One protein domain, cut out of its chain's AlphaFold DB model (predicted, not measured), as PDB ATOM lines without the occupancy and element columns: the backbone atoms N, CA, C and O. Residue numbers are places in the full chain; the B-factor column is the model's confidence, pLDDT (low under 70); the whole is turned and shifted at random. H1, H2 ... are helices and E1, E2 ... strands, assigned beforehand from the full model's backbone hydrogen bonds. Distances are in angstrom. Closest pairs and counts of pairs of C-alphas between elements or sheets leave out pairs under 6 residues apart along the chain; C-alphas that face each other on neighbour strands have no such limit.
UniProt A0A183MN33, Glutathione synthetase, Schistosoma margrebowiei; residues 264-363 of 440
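This is residues 264 to 363 of the 440 residues of the protein "Glutathione synthetase" of Schistosoma margrebowiei (UniProt A0A183MN33). A small sheet of three strands, E1, E3 and E2, has helices H4 and H5 over one face and the short helix H1 over edge strand E1 on the other. H2 and H3 lie away from the sheet and, with their link, make one end of the long axis; H5 is at the other end. The printed part has 100 residues, with six named helices and three named strands in the order H1 H2 H3 E1 H4 E2 H5 H6 E3; the class is mixed, and the sheet, in the order E1 E3 E2, is all antiparallel. It is compact, with a radius of gyration of the C-alphas of 14.1 A, but elongated, spanning 42 by 26 by 25 A.

H1, residues 264 to 268, is on the sheet at a height of 8.1 A and only just over E1, residues 295 to 297, with 3 of its C-alphas; the closest C-alphas are those of Ala 266 and Gln 295, 5.1 A apart. H2, residues 271 to 274, touches H1 only at the corner, and only just, with 3 pairs of C-alphas within 8 A, the closest those of Leu 268 and Leu 274 at 4.9 A. H3, residues 283 to 291, only just touches H2, with 3 such pairs, the closest Pro 271 and Leu 289 at 7.4 A. H2 and H3 are not on the sheet. E3, residues 358 to 362, is the inner strand: N 296 and O 360 are 2.9 A apart across E1 and E3, and N 325 and O 361 are 2.9 A apart across E3 and E2, residues 324 to 328. H4, residues 307 to 319, is on the face opposite H1 at a height of 10.0 A, its line at 63 degrees to E1 on the local plane, only just across the strands. E1, H4 and E2 form a split strand-helix-strand unit, two strands running the same way with E3 between them, its crossover right-handed. H5, residues 339 to 349, is on the same face as H4, over E3 and E2, slantwise at 47 degrees to E2 on the local plane. H4 and H5 are close but not clearly touching, with Leu 318 and Val 343 the closest C-alphas at 6.2 A. H6, residues 353 to 357, only grazes the sheet. Every O i to N i+4 pair is within hydrogen-bond range in H1, H4 and H5; H3 has 4 of 5, H6 has 0 of 1 but 1 of 2 O i to N i+3 pairs, and H2 is too short for an i+4 pair.

H1 begins at C-alpha 264 (131.261, 91.915, 94.823). H3 is 12.6 A long, H4 18.4 A and H5 15.9 A; E2 is 13.3 A and E3 13.2 A. E3 ends at C-alpha 362 (140.974, 79.489, 93.027).

The C-alphas of Ser 282 and Ser 348 are the farthest apart, at 42.0 A. The printed part has no cut and no long link. The mean pLDDT of the printed part is 94.8, and no printed residue is under 70.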
ATOM      1  N   VAL A 264     130.681  90.640  95.278       96.56
ATOM      2  CA  VAL A 264     131.261  91.915  94.823       96.56
ATOM      3  C   VAL A 264     132.761  91.758  94.597       96.56
ATOM      4  O   VAL A 264     133.260  92.218  93.573       96.56
ATOM      5  N   GLN A 265     133.469  91.037  95.473       97.44
ATOM      6  CA  GLN A 265     134.875  90.684  95.242       97.44
ATOM      7  C   GLN A 265     135.050  89.882  93.937       97.44
ATOM      8  O   GLN A 265     135.909  90.221  93.120       97.44
ATOM      9  N   ALA A 266     134.196  88.884  93.689       97.19
ATOM     10  CA  ALA A 266     134.214  88.100  92.455       97.19
ATOM     11  C   ALA A 266     133.951  88.968  91.217       97.19
ATOM     12  O   ALA A 266     134.656  88.839  90.217       97.19
ATOM     13  N   ALA A 267     132.993  89.898  91.288       97.25
ATOM     14  CA  ALA A 267     132.740  90.848  90.212       97.25
ATOM     15  C   ALA A 267     133.969  91.728  89.946       97.25
ATOM     16  O   ALA A 267     134.429  91.807  88.810       97.25
ATOM     17  N   LEU A 268     134.545  92.342  90.986       97.56
ATOM     18  CA  LEU A 268     135.712  93.224  90.871       97.56
ATOM     19  C   LEU A 268     136.980  92.497  90.402       97.56
ATOM     20  O   LEU A 268     137.862  93.142  89.843       97.56
ATOM     21  N   SER A 269     137.048  91.168  90.537       96.75
ATOM     22  CA  SER A 269     138.134  90.372  89.951       96.75
ATOM     23  C   SER A 269     138.130  90.353  88.416       96.75
ATOM     24  O   SER A 269     139.146  90.036  87.797       96.75
ATOM     25  N   LYS A 270     137.005  90.700  87.772       96.44
ATOM     26  CA  LYS A 270     136.896  90.740  86.311       96.44
ATOM     27  C   LYS A 270     137.229  92.154  85.796       96.44
ATOM     28  O   LYS A 270     136.564  93.116  86.201       96.44
ATOM     29  N   PRO A 271     138.144  92.297  84.813       96.12
ATOM     30  CA  PRO A 271     138.522  93.585  84.212       96.12
ATOM     31  C   PRO A 271     137.339  94.487  83.829       96.12
ATOM     32  O   PRO A 271     137.343  95.685  84.103       96.12
ATOM     33  N   LYS A 272     136.284  93.891  83.254       94.75
ATOM     34  CA  LYS A 272     135.054  94.578  82.822       94.75
ATOM     35  C   LYS A 272     134.351  95.346  83.947       94.75
ATOM     36  O   LYS A 272     133.743  96.379  83.681       94.75
ATOM     37  N   TYR A 273     134.360  94.825  85.174       96.31
ATOM     38  CA  TYR A 273     133.686  95.471  86.302       96.31
ATOM     39  C   TYR A 273     134.626  96.406  87.056       96.31
ATOM     40  O   TYR A 273     134.190  97.484  87.456       96.31
ATOM     41  N   LEU A 274     135.906  96.045  87.194       97.00
ATOM     42  CA  LEU A 274     136.902  96.896  87.849       97.00
ATOM     43  C   LEU A 274     137.107  98.228  87.111       97.00
ATOM     44  O   LEU A 274     137.214  99.275  87.749       97.00
ATOM     45  N   SER A 275     137.077  98.208  85.773       97.19
ATOM     46  CA  SER A 275     137.253  99.398  84.925       97.19
ATOM     47  C   SER A 275     136.157 100.457  85.086       97.19
ATOM     48  O   SER A 275     136.316 101.591  84.642       97.19
ATOM     49  N   ARG A 276     135.045 100.116  85.750       96.50
ATOM     50  CA  ARG A 276     133.985 101.070  86.109       96.50
ATOM     51  C   ARG A 276     134.382 101.982  87.272       96.50
ATOM     52  O   ARG A 276     133.765 103.029  87.434       96.50
ATOM     53  N   PHE A 277     135.360 101.571  88.080       94.88
ATOM     54  CA  PHE A 277     135.795 102.277  89.290       94.88
ATOM     55  C   PHE A 277     137.222 102.820  89.184       94.88
ATOM     56  O   PHE A 277     137.554 103.799  89.845       94.88
ATOM     57  N   PHE A 278     138.059 102.208  88.345       95.69
ATOM     58  CA  PHE A 278     139.448 102.611  88.144       95.69
ATOM     59  C   PHE A 278     139.757 102.741  86.657       95.69
ATOM     60  O   PHE A 278     139.310 101.928  85.851       95.69
ATOM     61  N   ASN A 279     140.566 103.742  86.299       96.44
ATOM     62  CA  ASN A 279     141.062 103.890  84.933       96.44
ATOM     63  C   ASN A 279     141.937 102.669  84.564       96.44
ATOM     64  O   ASN A 279     142.936 102.454  85.261       96.44
ATOM     65  N   PRO A 280     141.615 101.910  83.493       96.31
ATOM     66  CA  PRO A 280     142.376 100.732  83.063       96.31
ATOM     67  C   PRO A 280     143.871 100.964  82.821       96.31
ATOM     68  O   PRO A 280     144.661 100.045  83.014       96.31
ATOM     69  N   ASP A 281     144.261 102.184  82.453       94.88
ATOM     70  CA  ASP A 281     145.659 102.534  82.177       94.88
ATOM     71  C   ASP A 281     146.423 102.985  83.436       94.88
ATOM     72  O   ASP A 281     147.614 103.295  83.381       94.88
ATOM     73  N   SER A 282     145.753 103.064  84.591       97.00
ATOM     74  CA  SER A 282     146.389 103.486  85.840       97.00
ATOM     75  C   SER A 282     147.174 102.353  86.501       97.00
ATOM     76  O   SER A 282     146.743 101.199  86.527       97.00
ATOM     77  N   SER A 283     148.292 102.700  87.144       95.75
ATOM     78  CA  SER A 283     149.059 101.753  87.961       95.75
ATOM     79  C   SER A 283     148.206 101.137  89.073       95.75
ATOM     80  O   SER A 283     148.307  99.943  89.326       95.75
ATOM     81  N   SER A 284     147.303 101.908  89.688       94.81
ATOM     82  CA  SER A 284     146.365 101.398  90.695       94.81
ATOM     83  C   SER A 284     145.462 100.291  90.153       94.81
ATOM     84  O   SER A 284     145.273  99.290  90.834       94.81
ATOM     85  N   TYR A 285     144.929 100.439  88.935       97.12
ATOM     86  CA  TYR A 285     144.116  99.396  88.306       97.12
ATOM     87  C   TYR A 285     144.923  98.112  88.106       97.12
ATOM     88  O   TYR A 285     144.477  97.042  88.518       97.12
ATOM     89  N   LEU A 286     146.126  98.224  87.532       96.38
ATOM     90  CA  LEU A 286     147.002  97.078  87.278       96.38
ATOM     91  C   LEU A 286     147.416  96.380  88.581       96.38
ATOM     92  O   LEU A 286     147.344  95.156  88.667       96.38
ATOM     93  N   ASN A 287     147.767  97.155  89.608       95.62
ATOM     94  CA  ASN A 287     148.169  96.643  90.915       95.62
ATOM     95  C   ASN A 287     147.013  95.961  91.654       95.62
ATOM     96  O   ASN A 287     147.212  94.925  92.272       95.62
ATOM     97  N   ILE A 288     145.798  96.515  91.601       97.06
ATOM     98  CA  ILE A 288     144.626  95.875  92.214       97.06
ATOM     99  C   ILE A 288     144.303  94.578  91.469       97.06
ATOM    100  O   ILE A 288     144.152  93.531  92.099       97.06
ATOM    101  N   LEU A 289     144.245  94.636  90.135       97.19
ATOM    102  CA  LEU A 289     143.912  93.488  89.299       97.19
ATOM    103  C   LEU A 289     144.902  92.333  89.497       97.19
ATOM    104  O   LEU A 289     144.481  91.180  89.581       97.19
ATOM    105  N   SER A 290     146.199  92.631  89.632       95.75
ATOM    106  CA  SER A 290     147.235  91.617  89.857       95.75
ATOM    107  C   SER A 290     147.104  90.904  91.206       95.75
ATOM    108  O   SER A 290     147.591  89.784  91.350       95.75
ATOM    109  N   THR A 291     146.387  91.474  92.181       97.56
ATOM    110  CA  THR A 291     146.157  90.808  93.472       97.56
ATOM    111  C   THR A 291     145.027  89.779  93.445       97.56
ATOM    112  O   THR A 291     144.953  88.937  94.340       97.56
ATOM    113  N   PHE A 292     144.136  89.785  92.452       97.88
ATOM    114  CA  PHE A 292     143.003  88.860  92.453       97.88
ATOM    115  C   PHE A 292     143.403  87.450  92.012       97.88
ATOM    116  O   PHE A 292     144.006  87.267  90.957       97.88
ATOM    117  N   ALA A 293     143.003  86.442  92.791       96.38
ATOM    118  CA  ALA A 293     142.896  85.074  92.283       96.38
ATOM    119  C   ALA A 293     141.609  84.920  91.458       96.38
ATOM    120  O   ALA A 293     140.668  85.716  91.607       96.38
ATOM    121  N   HIS A 294     141.549  83.892  90.609       96.00
ATOM    122  CA  HIS A 294     140.373  83.660  89.778       96.00
ATOM    123  C   HIS A 294     139.137  83.335  90.628       96.00
ATOM    124  O   HIS A 294     139.185  82.524  91.553       96.00
ATOM    125  N   GLN A 295     138.020  83.995  90.320       97.50
ATOM    126  CA  GLN A 295     136.759  83.878  91.049       97.50
ATOM    127  C   GLN A 295     135.586  83.746  90.080       97.50
ATOM    128  O   GLN A 295     135.556  84.390  89.024       97.50
ATOM    129  N   TYR A 296     134.617  82.920  90.465       97.00
ATOM    130  CA  TYR A 296     133.507  82.509  89.614       97.00
ATOM    131  C   TYR A 296     132.194  82.499  90.399       97.00
ATOM    132  O   TYR A 296     132.132  81.996  91.527       97.00
ATOM    133  N   THR A 297     131.134  83.032  89.790       96.62
ATOM    134  CA  THR A 297     129.762  82.753  90.234       96.62
ATOM    135  C   THR A 297     129.336  81.372  89.743       96.62
ATOM    136  O   THR A 297     129.933  80.822  88.822       96.62
ATOM    137  N   LEU A 298     128.306  80.790  90.360       95.62
ATOM    138  CA  LEU A 298     127.767  79.472  89.980       95.62
ATOM    139  C   LEU A 298     126.458  79.575  89.174       95.62
ATOM    140  O   LEU A 298     125.715  78.601  89.005       95.62
ATOM    141  N   ASP A 299     126.164  80.779  88.696       92.81
ATOM    142  CA  ASP A 299     125.021  81.131  87.870       92.81
ATOM    143  C   ASP A 299     125.352  82.338  86.974       92.81
ATOM    144  O   ASP A 299     126.357  83.029  87.176       92.81
ATOM    145  N   GLU A 300     124.481  82.569  85.992       92.69
ATOM    146  CA  GLU A 300     124.622  83.599  84.957       92.69
ATOM    147  C   GLU A 300     123.790  84.868  85.254       92.69
ATOM    148  O   GLU A 300     123.863  85.827  84.489       92.69
ATOM    149  N   GLU A 301     123.008  84.916  86.346       89.69
ATOM    150  CA  GLU A 301     122.017  85.976  86.628       89.69
ATOM    151  C   GLU A 301     122.672  87.364  86.689       89.69
ATOM    152  O   GLU A 301     122.132  88.341  86.173       89.69
ATOM    153  N   MET A 302     123.873  87.437  87.268       85.69
ATOM    154  CA  MET A 302     124.643  88.679  87.414       85.69
ATOM    155  C   MET A 302     125.617  88.943  86.254       85.69
ATOM    156  O   MET A 302     126.293  89.972  86.245       85.69
ATOM    157  N   GLY A 303     125.747  88.014  85.299       91.62
ATOM    158  CA  GLY A 303     126.694  88.116  84.183       91.62
ATOM    159  C   GLY A 303     128.168  88.228  84.605       91.62
ATOM    160  O   GLY A 303     128.969  88.826  83.882       91.62
ATOM    161  N   ILE A 304     128.525  87.740  85.799       94.50
ATOM    162  CA  ILE A 304     129.910  87.744  86.310       94.50
ATOM    163  C   ILE A 304     130.721  86.593  85.707       94.50
ATOM    164  O   ILE A 304     131.902  86.767  85.405       94.50
ATOM    165  N   SER A 305     130.086  85.439  85.527       95.50
ATOM    166  CA  SER A 305     130.630  84.273  84.834       95.50
ATOM    167  C   SER A 305     129.614  83.781  83.811       95.50
ATOM    168  O   SER A 305     128.409  83.850  84.063       95.50
ATOM    169  N   ASP A 306     130.093  83.329  82.655       95.19
ATOM    170  CA  ASP A 306     129.236  82.730  81.629       95.19
ATOM    171  C   ASP A 306     129.078  81.211  81.816       95.19
ATOM    172  O   ASP A 306     129.827  80.569  82.556       95.19
ATOM    173  N   SER A 307     128.091  80.611  81.147       94.62
ATOM    174  CA  SER A 307     127.830  79.164  81.213       94.62
ATOM    175  C   SER A 307     129.036  78.291  80.857       94.62
ATOM    176  O   SER A 307     129.167  77.196  81.408       94.62
ATOM    177  N   THR A 308     129.928  78.749  79.974       95.75
ATOM    178  CA  THR A 308     131.120  77.985  79.578       95.75
ATOM    179  C   THR A 308     132.164  78.005  80.692       95.75
ATOM    180  O   THR A 308     132.661  76.944  81.069       95.75
ATOM    181  N   GLU A 309     132.447  79.178  81.269       95.31
ATOM    182  CA  GLU A 309     133.310  79.331  82.446       95.31
ATOM    183  C   GLU A 309     132.780  78.510  83.625       95.31
ATOM    184  O   GLU A 309     133.537  77.762  84.243       95.31
ATOM    185  N   ILE A 310     131.476  78.610  83.908       96.25
ATOM    186  CA  ILE A 310     130.818  77.898  85.010       96.25
ATOM    187  C   ILE A 310     130.962  76.385  84.825       96.25
ATOM    188  O   ILE A 310     131.392  75.680  85.738       96.25
ATOM    189  N   GLN A 311     130.640  75.867  83.637       96.06
ATOM    190  CA  GLN A 311     130.727  74.435  83.367       96.06
ATOM    191  C   GLN A 311     132.171  73.925  83.438       96.06
ATOM    192  O   GLN A 311     132.412  72.837  83.970       96.06
ATOM    193  N   PHE A 312     133.124  74.701  82.917       96.81
ATOM    194  CA  PHE A 312     134.543  74.375  82.979       96.81
ATOM    195  C   PHE A 312     135.038  74.313  84.425       96.81
ATOM    196  O   PHE A 312     135.578  73.285  84.834       96.81
ATOM    197  N   VAL A 313     134.817  75.375  85.207       96.69
ATOM    198  CA  VAL A 313     135.364  75.472  86.563       96.69
ATOM    199  C   VAL A 313     134.743  74.439  87.497       96.69
ATOM    200  O   VAL A 313     135.445  73.872  88.327       96.69
ATOM    201  N   ILE A 314     133.457  74.114  87.334       96.44
ATOM    202  CA  ILE A 314     132.819  73.042  88.105       96.44
ATOM    203  C   ILE A 314     133.465  71.698  87.779       96.44
ATOM    204  O   ILE A 314     133.817  70.958  88.694       96.44
ATOM    205  N   ASN A 315     133.644  71.377  86.495       96.75
ATOM    206  CA  ASN A 315     134.255  70.110  86.095       96.75
ATOM    207  C   ASN A 315     135.698  69.998  86.596       96.75
ATOM    208  O   ASN A 315     136.080  68.954  87.121       96.75
ATOM    209  N   ASP A 316     136.486  71.067  86.470       97.50
ATOM    210  CA  ASP A 316     137.859  71.089  86.975       97.50
ATOM    211  C   ASP A 316     137.898  70.965  88.503       97.50
ATOM    212  O   ASP A 316     138.669  70.175  89.040       97.50
ATOM    213  N   CYS A 317     137.002  71.659  89.205       97.50
ATOM    214  CA  CYS A 317     136.885  71.589  90.654       97.50
ATOM    215  C   CYS A 317     136.499  70.190  91.151       97.50
ATOM    216  O   CYS A 317     137.082  69.703  92.113       97.50
ATOM    217  N   LEU A 318     135.578  69.499  90.473       96.00
ATOM    218  CA  LEU A 318     135.220  68.120  90.813       96.00
ATOM    219  C   LEU A 318     136.386  67.138  90.605       96.00
ATOM    220  O   LEU A 318     136.462  66.130  91.305       96.00
ATOM    221  N   LEU A 319     137.292  67.421  89.662       97.12
ATOM    222  CA  LEU A 319     138.492  66.613  89.417       97.12
ATOM    223  C   LEU A 319     139.650  66.966  90.361       97.12
ATOM    224  O   LEU A 319     140.456  66.098  90.692       97.12
ATOM    225  N   ARG A 320     139.765  68.238  90.753       96.69
ATOM    226  CA  ARG A 320     140.889  68.800  91.518       96.69
ATOM    227  C   ARG A 320     140.375  69.744  92.613       96.69
ATOM    228  O   ARG A 320     140.661  70.942  92.574       96.69
ATOM    229  N   PRO A 321     139.628  69.241  93.609       96.38
ATOM    230  CA  PRO A 321     138.968  70.099  94.594       96.38
ATOM    231  C   PRO A 321     139.950  70.902  95.451       96.38
ATOM    232  O   PRO A 321     139.624  72.002  95.890       96.38
ATOM    233  N   ASP A 322     141.176  70.408  95.629       94.31
ATOM    234  CA  ASP A 322     142.224  71.104  96.377       94.31
ATOM    235  C   ASP A 322     142.715  72.395  95.708       94.31
ATOM    236  O   ASP A 322     143.331  73.220  96.383       94.31
ATOM    237  N   ASN A 323     142.405  72.607  94.424       95.69
ATOM    238  CA  ASN A 323     142.708  73.847  93.707       95.69
ATOM    239  C   ASN A 323     141.674  74.949  93.959       95.69
ATOM    240  O   ASN A 323     141.839  76.054  93.448       95.69
ATOM    241  N   TYR A 324     140.619  74.678  94.729       97.50
ATOM    242  CA  TYR A 324     139.511  75.605  94.914       97.50
ATOM    243  C   TYR A 324     139.095  75.744  96.378       97.50
ATOM    244  O   TYR A 324     139.380  74.913  97.239       97.50
ATOM    245  N   VAL A 325     138.388  76.835  96.645       96.88
ATOM    246  CA  VAL A 325     137.631  77.073  97.870       96.88
ATOM    247  C   VAL A 325     136.248  77.589  97.491       96.88
ATOM    248  O   VAL A 325     136.114  78.499  96.668       96.88
ATOM    249  N   LEU A 326     135.207  77.018  98.093       97.69
ATOM    250  CA  LEU A 326     133.833  77.484  97.920       97.69
ATOM    251  C   LEU A 326     133.457  78.366  99.110       97.69
ATOM    252  O   LEU A 326     133.499  77.926 100.260       97.69
ATOM    253  N   LYS A 327     133.098  79.617  98.828       96.88
ATOM    254  CA  LYS A 327     132.845  80.648  99.838       96.88
ATOM    255  C   LYS A 327     131.373  81.073  99.819       96.88
ATOM    256  O   LYS A 327     130.919  81.560  98.782       96.88
ATOM    257  N   PRO A 328     130.615  80.938 100.921       95.62
ATOM    258  CA  PRO A 328     129.304  81.572 101.043       95.62
ATOM    259  C   PRO A 328     129.439  83.089 101.267       95.62
ATOM    260  O   PRO A 328     130.502  83.582 101.646       95.62
ATOM    261  N   GLN A 329     128.337  83.833 101.116       93.00
ATOM    262  CA  GLN A 329     128.252  85.259 101.489       93.00
ATOM    263  C   GLN A 329     128.226  85.448 103.022       93.00
ATOM    264  O   GLN A 329     127.220  85.862 103.603       93.00
ATOM    265  N   ARG A 330     129.312  85.065 103.701       91.25
ATOM    266  CA  ARG A 330     129.473  85.130 105.159       91.25
ATOM    267  C   ARG A 330     130.816  85.740 105.542       91.25
ATOM    268  O   ARG A 330     131.832  85.488 104.895       91.25
ATOM    269  N   GLU A 331     130.790  86.453 106.661       85.62
ATOM    270  CA  GLU A 331     131.949  87.052 107.319       85.62
ATOM    271  C   GLU A 331     132.234  86.349 108.654       85.62
ATOM    272  O   GLU A 331     131.357  85.701 109.229       85.62
ATOM    273  N   GLY A 332     133.449  86.516 109.181       74.50
ATOM    274  CA  GLY A 332     133.793  86.058 110.535       74.50
ATOM    275  C   GLY A 332     134.463  84.683 110.645       74.50
ATOM    276  O   GLY A 332     134.492  84.136 111.744       74.50
ATOM    277  N   GLY A 333     135.047  84.159 109.561       77.56
ATOM    278  CA  GLY A 333     135.753  82.866 109.536       77.56
ATOM    279  C   GLY A 333     134.835  81.652 109.751       77.56
ATOM    280  O   GLY A 333     133.700  81.788 110.195       77.56
ATOM    281  N   GLY A 334     135.303  80.452 109.417       82.75
ATOM    282  CA  GLY A 334     134.596  79.193 109.695       82.75
ATOM    283  C   GLY A 334     133.510  78.797 108.698       82.75
ATOM    284  O   GLY A 334     132.729  77.901 108.999       82.75
ATOM    285  N   ASN A 335     133.395  79.481 107.557       89.06
ATOM    286  CA  ASN A 335     132.268  79.300 106.633       89.06
ATOM    287  C   ASN A 335     132.670  78.704 105.273       89.06
ATOM    288  O   ASN A 335     131.796  78.460 104.445       89.06
ATOM    289  N   ASN A 336     133.965  78.533 105.004       93.19
ATOM    290  CA  ASN A 336     134.445  78.110 103.690       93.19
ATOM    291  C   ASN A 336     134.482  76.582 103.586       93.19
ATOM    292  O   ASN A 336     134.758  75.899 104.567       93.19
ATOM    293  N   TYR A 337     134.278  76.059 102.377       95.25
ATOM    294  CA  TYR A 337     134.362  74.625 102.099       95.25
ATOM    295  C   TYR A 337     135.613  74.313 101.278       95.25
ATOM    296  O   TYR A 337     135.928  75.025 100.318       95.25
ATOM    297  N   PHE A 338     136.295  73.223 101.636       94.00
ATOM    298  CA  PHE A 338     137.547  72.771 101.023       94.00
ATOM    299  C   PHE A 338     137.488  71.270 100.713       94.00
ATOM    300  O   PHE A 338     136.737  70.538 101.357       94.00
ATOM    301  N   GLY A 339     138.297  70.808  99.755       94.31
ATOM    302  CA  GLY A 339     138.493  69.380  99.485       94.31
ATOM    303  C   GLY A 339     137.178  68.620  99.282       94.31
ATOM    304  O   GLY A 339     136.336  69.005  98.474       94.31
ATOM    305  N   GLU A 340     136.979  67.542 100.038       94.94
ATOM    306  CA  GLU A 340     135.775  66.712  99.929       94.94
ATOM    307  C   GLU A 340     134.489  67.453 100.342       94.94
ATOM    308  O   GLU A 340     133.466  67.330  99.665       94.94
ATOM    309  N   GLU A 341     134.535  68.277 101.396       96.12
ATOM    310  CA  GLU A 341     133.374  69.064 101.845       96.12
ATOM    311  C   GLU A 341     132.920  70.053 100.768       96.12
ATOM    312  O   GLU A 341     131.719  70.268 100.581       96.12
ATOM    313  N   LEU A 342     133.875  70.621 100.021       96.88
ATOM    314  CA  LEU A 342     133.591  71.455  98.859       96.88
ATOM    315  C   LEU A 342     132.795  70.665  97.823       96.88
ATOM    316  O   LEU A 342     131.728  71.120  97.413       96.88
ATOM    317  N   VAL A 343     133.281  69.487  97.423       97.56
ATOM    318  CA  VAL A 343     132.631  68.646  96.404       97.56
ATOM    319  C   VAL A 343     131.205  68.290  96.820       97.56
ATOM    320  O   VAL A 343     130.272  68.485  96.039       97.56
ATOM    321  N   GLN A 344     131.026  67.828  98.059       97.25
ATOM    322  CA  GLN A 344     129.715  67.471  98.600       97.25
ATOM    323  C   GLN A 344     128.766  68.675  98.597       97.25
ATOM    324  O   GLN A 344     127.630  68.582  98.116       97.25
ATOM    325  N   LYS A 345     129.232  69.836  99.083       97.19
ATOM    326  CA  LYS A 345     128.414  71.051  99.115       97.19
ATOM    327  C   LYS A 345     128.068  71.522  97.707       97.19
ATOM    328  O   LYS A 345     126.896  71.801  97.457       97.19
ATOM    329  N   LEU A 346     129.032  71.549  96.787       96.56
ATOM    330  CA  LEU A 346     128.833  71.950  95.396       96.56
ATOM    331  C   LEU A 346     127.764  71.074  94.729       96.56
ATOM    332  O   LEU A 346     126.763  71.595  94.239       96.56
ATOM    333  N   GLN A 347     127.899  69.747  94.803       95.56
ATOM    334  CA  GLN A 347     126.907  68.808  94.263       95.56
ATOM    335  C   GLN A 347     125.508  69.022  94.860       95.56
ATOM    336  O   GLN A 347     124.516  68.955  94.131       95.56
ATOM    337  N   SER A 348     125.420  69.339  96.157       95.62
ATOM    338  CA  SER A 348     124.140  69.588  96.829       95.62
ATOM    339  C   SER A 348     123.436  70.875  96.384       95.62
ATOM    340  O   SER A 348     122.215  70.944  96.478       95.62
ATOM    341  N   ILE A 349     124.163  71.889  95.895       95.56
ATOM    342  CA  ILE A 349     123.587  73.204  95.551       95.56
ATOM    343  C   ILE A 349     123.410  73.432  94.047       95.56
ATOM    344  O   ILE A 349     122.619  74.295  93.674       95.56
ATOM    345  N   MET A 350     124.089  72.680  93.171       91.00
ATOM    346  CA  MET A 350     124.129  72.976  91.726       91.00
ATOM    347  C   MET A 350     122.756  73.008  91.033       91.00
ATOM    348  O   MET A 350     122.552  73.791  90.101       91.00
ATOM    349  N   ASN A 351     121.807  72.200  91.511       90.00
ATOM    350  CA  ASN A 351     120.438  72.134  90.984       90.00
ATOM    351  C   ASN A 351     119.447  73.039  91.742       90.00
ATOM    352  O   ASN A 351     118.246  72.999  91.483       90.00
ATOM    353  N   HIS A 352     119.934  73.854  92.680       91.69
ATOM    354  CA  HIS A 352     119.121  74.709  93.537       91.69
ATOM    355  C   HIS A 352     119.415  76.187  93.284       91.69
ATOM    356  O   HIS A 352     120.508  76.578  92.880       91.69
ATOM    357  N   SER A 353     118.445  77.046  93.606       89.62
ATOM    358  CA  SER A 353     118.637  78.501  93.572       89.62
ATOM    359  C   SER A 353     119.676  78.991  94.585       89.62
ATOM    360  O   SER A 353     120.099  80.135  94.496       89.62
ATOM    361  N   GLU A 354     120.066  78.156  95.554       91.81
ATOM    362  CA  GLU A 354     121.065  78.477  96.579       91.81
ATOM    363  C   GLU A 354     122.469  78.679  95.990       91.81
ATOM    364  O   GLU A 354     123.263  79.399  96.585       91.81
ATOM    365  N   LYS A 355     122.780  78.114  94.813       92.62
ATOM    366  CA  LYS A 355     124.111  78.232  94.188       92.62
ATOM    367  C   LYS A 355     124.599  79.677  94.023       92.62
ATOM    368  O   LYS A 355     125.790  79.930  94.165       92.62
ATOM    369  N   LYS A 356     123.675  80.628  93.848       92.38
ATOM    370  CA  LYS A 356     123.967  82.068  93.742       92.38
ATOM    371  C   LYS A 356     124.488  82.711  95.028       92.38
ATOM    372  O   LYS A 356     124.975  83.835  95.022       92.38
ATOM    373  N   LEU A 357     124.362  82.016  96.159       93.06
ATOM    374  CA  LEU A 357     124.870  82.461  97.457       93.06
ATOM    375  C   LEU A 357     126.344  82.092  97.666       93.06
ATOM    376  O   LEU A 357     126.885  82.371  98.737       93.06
ATOM    377  N   TYR A 358     126.994  81.494  96.665       96.56
ATOM    378  CA  TYR A 358     128.373  81.037  96.750       96.56
ATOM    379  C   TYR A 358     129.231  81.597  95.619       96.56
ATOM    380  O   TYR A 358     128.760  81.858  94.513       96.56
ATOM    381  N   VAL A 359     130.518  81.743  95.918       97.50
ATOM    382  CA  VAL A 359     131.580  82.026  94.954       97.50
ATOM    383  C   VAL A 359     132.578  80.884  95.019       97.50
ATOM    384  O   VAL A 359     133.017  80.502  96.107       97.50
ATOM    385  N   LEU A 360     132.942  80.347  93.859       97.94
ATOM    386  CA  LEU A 360     134.057  79.420  93.738       97.94
ATOM    387  C   LEU A 360     135.309  80.231  93.410       97.94
ATOM    388  O   LEU A 360     135.327  80.994  92.445       97.94
ATOM    389  N   MET A 361     136.338  80.102  94.235       98.06
ATOM    390  CA  MET A 361     137.586  80.842  94.093       98.06
ATOM    391  C   MET A 361     138.745  79.863  93.969       98.06
ATOM    392  O   MET A 361     138.788  78.854  94.672       98.06
ATOM    393  N   GLU A 362     139.691  80.175  93.093       96.69
ATOM    394  CA  GLU A 362     140.974  79.489  93.027       96.69
ATOM    395  C   GLU A 362     141.676  79.565  94.388       96.69
ATOM    396  O   GLU A 362     141.804  80.626  95.010       96.69
ATOM    397  N   ARG A 363     142.127  78.414  94.880       95.19
ATOM    398  CA  ARG A 363     142.817  78.326  96.156       95.19
ATOM    399  C   ARG A 363     144.218  78.896  96.005       95.19
ATOM    400  O   ARG A 363     145.067  78.347  95.304       95.19
TER     401      ARG A 363